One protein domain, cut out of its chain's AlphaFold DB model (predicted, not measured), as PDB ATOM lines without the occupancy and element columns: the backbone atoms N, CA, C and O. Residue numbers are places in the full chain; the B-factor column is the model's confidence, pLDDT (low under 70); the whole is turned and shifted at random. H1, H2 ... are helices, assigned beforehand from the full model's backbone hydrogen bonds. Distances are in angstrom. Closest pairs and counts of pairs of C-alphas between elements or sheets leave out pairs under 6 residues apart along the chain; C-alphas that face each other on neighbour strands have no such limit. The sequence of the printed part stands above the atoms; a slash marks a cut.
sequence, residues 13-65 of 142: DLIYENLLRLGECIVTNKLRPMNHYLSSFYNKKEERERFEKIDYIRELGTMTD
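AT A GLANCE: This is residues 13 to 65 of the 142 residues of an uncharacterized protein of bioreactor metagenome (UniProt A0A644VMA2). The longest helix, H3, makes one end of an elongated, open arrangement and touches no other helix; at the other end the short H2 packs on H1. After H3 the last residues, 62 to 65, fold back along it. The printed part has 53 residues with three named helices, in the order H1, H2, H3, and no named strand: all helix. It is only just loose, close to extended, with a radius of gyration of the C-alphas of 14.8 A and spans of 40 by 24 by 17 A.

IN THESE COORDINATES: Find C-alpha 44 at (94.882, 100.416, 137.036); from there H3, residues 44 to 59, runs 22.4 A to C-alpha 59. H2 is residues 34 to 37. H1, residues 13 to 27, starts at C-alpha 13 (75.993, 109.068, 141.914) and runs 21.0 A.

HOW THE PARTS SIT: H3 is apart from H1 and H2. Look at Arg 21 and Tyr 37, where H1 and H2 touch: their C-alphas, the closest, are 5.3 A apart. In H1 and H3 every O i to N i+4 pair is within hydrogen-bond range; H2 is too short for one.

THE WHOLE: The C-alphas of Asp 13 and Gly 61, the farthest apart, are 42.6 A apart. The printed part has no cut, and both links are short. Confidence is under 70 at residues 13 to 18, 31, 33 to 35 and 37 to 42.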
ATOM      1  N   ASP A  13      76.074 109.961 143.074       60.47
ATOM      2  CA  ASP A  13      75.993 109.068 141.914       60.47
ATOM      3  C   ASP A  13      77.007 107.910 141.963       60.47
ATOM      4  O   ASP A  13      76.693 106.788 141.566       60.47
ATOM      5  N   LEU A  14      78.212 108.146 142.494       61.91
ATOM      6  CA  LEU A  14      79.285 107.142 142.559       61.91
ATOM      7  C   LEU A  14      79.034 106.082 143.636       61.91
ATOM      8  O   LEU A  14      79.306 104.896 143.431       61.91
ATOM      9  N   ILE A  15      78.521 106.507 144.791       65.38
ATOM     10  CA  ILE A  15      78.192 105.610 145.904       65.38
ATOM     11  C   ILE A  15      76.981 104.758 145.519       65.38
ATOM     12  O   ILE A  15      76.996 103.539 145.704       65.38
ATOM     13  N   TYR A  16      75.964 105.379 144.921       68.81
ATOM     14  CA  TYR A  16      74.767 104.691 144.455       68.81
ATOM     15  C   TYR A  16      75.067 103.682 143.335       68.81
ATOM     16  O   TYR A  16      74.626 102.532 143.398       68.81
ATOM     17  N   GLU A  17      75.886 104.060 142.350       69.00
ATOM     18  CA  GLU A  17      76.320 103.154 141.283       69.00
ATOM     19  C   GLU A  17      77.099 101.947 141.836       69.00
ATOM     20  O   GLU A  17      76.873 100.811 141.411       69.00
ATOM     21  N   ASN A  18      77.957 102.157 142.836       65.44
ATOM     22  CA  ASN A  18      78.665 101.068 143.507       65.44
ATOM     23  C   ASN A  18      77.724 100.120 144.258       65.44
ATOM     24  O   ASN A  18      77.910  98.906 144.187       65.44
ATOM     25  N   LEU A  19      76.718 100.645 144.965       70.12
ATOM     26  CA  LEU A  19      75.737  99.824 145.681       70.12
ATOM     27  C   LEU A  19      74.927  98.951 144.717       70.12
ATOM     28  O   LEU A  19      74.729  97.764 144.981       70.12
ATOM     29  N   LEU A  20      74.523  99.499 143.567       74.31
ATOM     30  CA  LEU A  20      73.832  98.739 142.522       74.31
ATOM     31  C   LEU A  20      74.703  97.608 141.962       74.31
ATOM     32  O   LEU A  20      74.221  96.493 141.757       74.31
ATOM     33  N   ARG A  21      75.996  97.865 141.755       70.12
ATOM     34  CA  ARG A  21      76.947  96.865 141.247       70.12
ATOM     35  C   ARG A  21      77.315  95.811 142.290       70.12
ATOM     36  O   ARG A  21      77.486  94.646 141.936       70.12
ATOM     37  N   LEU A  22      77.382  96.185 143.567       70.81
ATOM     38  CA  LEU A  22      77.496  95.241 144.678       70.81
ATOM     39  C   LEU A  22      76.267  94.318 144.718       70.81
ATOM     40  O   LEU A  22      76.411  93.101 144.828       70.81
ATOM     41  N   GLY A  23      75.070  94.886 144.542       73.38
ATOM     42  CA  GLY A  23      73.828  94.130 144.383       73.38
ATOM     43  C   GLY A  23      73.878  93.161 143.197       73.38
ATOM     44  O   GLY A  23      73.546  91.987 143.349       73.38
ATOM     45  N   GLU A  24      74.375  93.601 142.037       73.38
ATOM     46  CA  GLU A  24      74.574  92.732 140.868       73.38
ATOM     47  C   GLU A  24      75.546  91.577 141.169       73.38
ATOM     48  O   GLU A  24      75.272  90.438 140.788       73.38
ATOM     49  N   CYS A  25      76.642  91.830 141.892       71.75
ATOM     50  CA  CYS A  25      77.611  90.803 142.292       71.75
ATOM     51  C   CYS A  25      77.012  89.733 143.221       71.75
ATOM     52  O   CYS A  25      77.426  88.578 143.163       71.75
ATOM     53  N   ILE A  26      76.053  90.102 144.075       74.62
ATOM     54  CA  ILE A  26      75.387  89.170 145.000       74.62
ATOM     55  C   ILE A  26      74.314  88.347 144.274       74.62
ATOM     56  O   ILE A  26      74.152  87.159 144.541       74.62
ATOM     57  N   VAL A  27      73.568  88.979 143.364       77.88
ATOM     58  CA  VAL A  27      72.394  88.373 142.714       77.88
ATOM     59  C   VAL A  27      72.773  87.524 141.498       77.88
ATOM     60  O   VAL A  27      72.092  86.546 141.185       77.88
ATOM     61  N   THR A  28      73.844  87.873 140.779       73.06
ATOM     62  CA  THR A  28      74.218  87.158 139.552       73.06
ATOM     63  C   THR A  28      75.108  85.947 139.823       73.06
ATOM     64  O   THR A  28      76.147  86.027 140.462       73.06
ATOM     65  N   ASN A  29      74.757  84.809 139.218       71.31
ATOM     66  CA  ASN A  29      75.537  83.565 139.302       71.31
ATOM     67  C   ASN A  29      76.803  83.561 138.415       71.31
ATOM     68  O   ASN A  29      77.477  82.540 138.285       71.31
ATOM     69  N   LYS A  30      77.102  84.677 137.737       71.94
ATOM     70  CA  LYS A  30      78.256  84.834 136.842       71.94
ATOM     71  C   LYS A  30      79.195  85.884 137.420       71.94
ATOM     72  O   LYS A  30      79.005  87.075 137.190       71.94
ATOM     73  N   LEU A  31      80.219  85.414 138.125       68.31
ATOM     74  CA  LEU A  31      81.283  86.256 138.664       68.31
ATOM     75  C   LEU A  31      82.009  86.984 137.525       68.31
ATOM     76  O   LEU A  31      82.535  86.356 136.604       68.31
ATOM     77  N   ARG A  32      82.030  88.315 137.590       71.44
ATOM     78  CA  ARG A  32      82.836  89.173 136.714       71.44
ATOM     79  C   ARG A  32      84.084  89.659 137.464       71.44
ATOM     80  O   ARG A  32      84.115  89.610 138.692       71.44
ATOM     81  N   PRO A  33      85.135  90.109 136.760       68.06
ATOM     82  CA  PRO A  33      86.308  90.687 137.414       68.06
ATOM     83  C   PRO A  33      85.945  91.950 138.216       68.06
ATOM     84  O   PRO A  33      85.040  92.692 137.843       68.06
ATOM     85  N   MET A  34      86.659  92.201 139.320       66.94
ATOM     86  CA  MET A  34      86.337  93.261 140.295       66.94
ATOM     87  C   MET A  34      86.295  94.669 139.675       66.94
ATOM     88  O   MET A  34      85.478  95.505 140.057       66.94
ATOM     89  N   ASN A  35      87.120  94.909 138.655       68.31
ATOM     90  CA  ASN A  35      87.133  96.145 137.870       68.31
ATOM     91  C   ASN A  35      85.794  96.450 137.172       68.31
ATOM     92  O   ASN A  35      85.495  97.609 136.892       68.31
ATOM     93  N   HIS A  36      84.970  95.434 136.912       71.69
ATOM     94  CA  HIS A  36      83.626  95.600 136.381       71.69
ATOM     95  C   HIS A  36      82.701  96.261 137.406       71.69
ATOM     96  O   HIS A  36      81.924  97.145 137.055       71.69
ATOM     97  N   TYR A  37      82.816  95.853 138.670       66.62
ATOM     98  CA  TYR A  37      81.971  96.338 139.754       66.62
ATOM     99  C   TYR A  37      82.475  97.672 140.319       66.62
ATOM    100  O   TYR A  37      81.674  98.543 140.630       66.62
ATOM    101  N   LEU A  38      83.792  97.897 140.353       67.75
ATOM    102  CA  LEU A  38      84.408  99.101 140.927       67.75
ATOM    103  C   LEU A  38      84.953 100.077 139.877       67.75
ATOM    104  O   LEU A  38      85.835 100.866 140.194       67.75
ATOM    105  N   SER A  39      84.466 100.041 138.630       65.25
ATOM    106  CA  SER A  39      85.089 100.766 137.505       65.25
ATOM    107  C   SER A  39      85.379 102.248 137.769       65.25
ATOM    108  O   SER A  39      86.325 102.779 137.203       65.25
ATOM    109  N   SER A  40      84.569 102.913 138.597       64.69
ATOM    110  CA  SER A  40      84.682 104.343 138.896       64.69
ATOM    111  C   SER A  40      85.712 104.660 139.997       64.69
ATOM    112  O   SER A  40      86.186 105.785 140.084       64.69
ATOM    113  N   PHE A  41      86.102 103.661 140.797       65.38
ATOM    114  CA  PHE A  41      87.142 103.739 141.839       65.38
ATOM    115  C   PHE A  41      88.401 102.938 141.482       65.38
ATOM    116  O   PHE A  41      89.397 102.964 142.200       65.38
ATOM    117  N   TYR A  42      88.359 102.191 140.382       68.75
ATOM    118  CA  TYR A  42      89.425 101.297 139.973       68.75
ATOM    119  C   TYR A  42      90.520 102.065 139.232       68.75
ATOM    120  O   TYR A  42      90.362 102.472 138.079       68.75
ATOM    121  N   ASN A  43      91.662 102.224 139.894       79.50
ATOM    122  CA  ASN A  43      92.863 102.780 139.295       79.50
ATOM    123  C   ASN A  43      93.827 101.656 138.901       79.50
ATOM    124  O   ASN A  43      94.448 101.014 139.747       79.50
ATOM    125  N   LYS A  44      93.996 101.451 137.590       80.81
ATOM    126  CA  LYS A  44      94.882 100.416 137.036       80.81
ATOM    127  C   LYS A  44      96.351 100.598 137.440       80.81
ATOM    128  O   LYS A  44      97.091  99.621 137.514       80.81
ATOM    129  N   LYS A  45      96.791 101.839 137.672       84.94
ATOM    130  CA  LYS A  45      98.164 102.120 138.111       84.94
ATOM    131  C   LYS A  45      98.365 101.681 139.560       84.94
ATOM    132  O   LYS A  45      99.308 100.954 139.841       84.94
ATOM    133  N   GLU A  46      97.436 102.055 140.434       84.06
ATOM    134  CA  GLU A  46      97.462 101.665 141.847       84.06
ATOM    135  C   GLU A  46      97.362 100.144 142.014       84.06
ATOM    136  O   GLU A  46      98.063  99.556 142.831       84.06
ATOM    137  N   GLU A  47      96.521  99.488 141.211       81.88
ATOM    138  CA  GLU A  47      96.422  98.030 141.198       81.88
ATOM    139  C   GLU A  47      97.782  97.384 140.896       81.88
ATOM    140  O   GLU A  47      98.204  96.482 141.619       81.88
ATOM    141  N   ARG A  48      98.486  97.866 139.865       86.88
ATOM    142  CA  ARG A  48      99.811  97.351 139.505       86.88
ATOM    143  C   ARG A  48     100.822  97.555 140.631       86.88
ATOM    144  O   ARG A  48     101.481  96.597 141.008       86.88
ATOM    145  N   GLU A  49     100.895  98.760 141.195       91.69
ATOM    146  CA  GLU A  49     101.801  99.072 142.311       91.69
ATOM    147  C   GLU A  49     101.520  98.178 143.534       91.69
ATOM    148  O   GLU A  49     102.440  97.700 144.200       91.69
ATOM    149  N   ARG A  50     100.242  97.894 143.820       84.12
ATOM    150  CA  ARG A  50      99.855  96.964 144.888       84.12
ATOM    151  C   ARG A  50     100.258  95.524 144.576       84.12
ATOM    152  O   ARG A  50     100.731  94.848 145.485       84.12
ATOM    153  N   PHE A  51     100.092  95.055 143.340       86.56
ATOM    154  CA  PHE A  51     100.529  93.710 142.947       86.56
ATOM    155  C   PHE A  51     102.045  93.554 143.026       86.56
ATOM    156  O   PHE A  51     102.506  92.595 143.631       86.56
ATOM    157  N   GLU A  52     102.811  94.527 142.533       91.88
ATOM    158  CA  GLU A  52     104.275  94.528 142.646       91.88
ATOM    159  C   GLU A  52     104.722  94.469 144.114       91.88
ATOM    160  O   GLU A  52     105.623  93.712 144.468       91.88
ATOM    161  N   LYS A  53     104.039  95.200 145.007       89.94
ATOM    162  CA  LYS A  53     104.303  95.136 146.450       89.94
ATOM    163  C   LYS A  53     103.996  93.759 147.048       89.94
ATOM    164  O   LYS A  53     104.732  93.299 147.917       89.94
ATOM    165  N   ILE A  54     102.912  93.114 146.619       88.69
ATOM    166  CA  ILE A  54     102.553  91.759 147.062       88.69
ATOM    167  C   ILE A  54     103.597  90.749 146.580       88.69
ATOM    168  O   ILE A  54     104.043  89.916 147.366       88.69
ATOM    169  N   ASP A  55     103.999  90.834 145.315       89.25
ATOM    170  CA  ASP A  55     104.983  89.926 144.732       89.25
ATOM    171  C   ASP A  55     106.344  90.092 145.409       89.25
ATOM    172  O   ASP A  55     106.940  89.097 145.804       89.25
ATOM    173  N   TYR A  56     106.758  91.324 145.708       92.31
ATOM    174  CA  TYR A  56     107.958  91.585 146.504       92.31
ATOM    175  C   TYR A  56     107.908  90.933 147.900       92.31
ATOM    176  O   TYR A  56     108.859  90.280 148.325       92.31
ATOM    177  N   ILE A  57     106.785  91.053 148.622       90.12
ATOM    178  CA  ILE A  57     106.603  90.415 149.943       90.12
ATOM    179  C   ILE A  57     106.720  88.884 149.840       90.12
ATOM    180  O   ILE A  57     107.305  88.242 150.720       90.12
ATOM    181  N   ARG A  58     106.196  88.303 148.756       88.00
ATOM    182  CA  ARG A  58     106.269  86.863 148.480       88.00
ATOM    183  C   ARG A  58     107.669  86.414 148.073       88.00
ATOM    184  O   ARG A  58     108.097  85.352 148.514       88.00
ATOM    185  N   GLU A  59     108.392  87.210 147.289       91.44
ATOM    186  CA  GLU A  59     109.797  86.967 146.934       91.44
ATOM    187  C   GLU A  59     110.698  86.951 148.173       91.44
ATOM    188  O   GLU A  59     111.600  86.122 148.272       91.44
ATOM    189  N   LEU A  60     110.399  87.791 149.169       91.06
ATOM    190  CA  LEU A  60     111.049  87.757 150.484       91.06
ATOM    191  C   LEU A  60     110.706  86.501 151.312       91.06
ATOM    192  O   LEU A  60     111.242  86.318 152.405       91.06
ATOM    193  N   GLY A  61     109.813  85.633 150.825       87.94
ATOM    194  CA  GLY A  61     109.372  84.420 151.515       87.94
ATOM    195  C   GLY A  61     108.371  84.679 152.643       87.94
ATOM    196  O   GLY A  61     108.137  83.799 153.472       87.94
ATOM    197  N   THR A  62     107.785  85.877 152.692       89.56
ATOM    198  CA  THR A  62     106.801  86.271 153.707       89.56
ATOM    199  C   THR A  62     105.388  86.315 153.127       89.56
ATOM    200  O   THR A  62     105.195  86.283 151.912       89.56
ATOM    201  N   MET A  63     104.379  86.337 153.998       88.00
ATOM    202  CA  MET A  63     102.977  86.483 153.600       88.00
ATOM    203  C   MET A  63     102.489  87.895 153.895       88.00
ATOM    204  O   MET A  63     102.970  88.547 154.821       88.00
ATOM    205  N   THR A  64     101.515  88.357 153.121       89.69
ATOM    206  CA  THR A  64     100.834  89.625 153.395       89.69
ATOM    207  C   THR A  64      99.952  89.518 154.642       89.69
ATOM    208  O   THR A  64      99.485  88.431 154.990       89.69
ATOM    209  N   ASP A  65      99.646  90.649 155.284       87.19
ATOM    210  CA  ASP A  65      98.754  90.687 156.457       87.19
ATOM    211  C   ASP A  65      97.388  90.041 156.169       87.19
ATOM    212  O   ASP A  65      96.838  89.309 156.990       87.19
TER     213      ASP A  65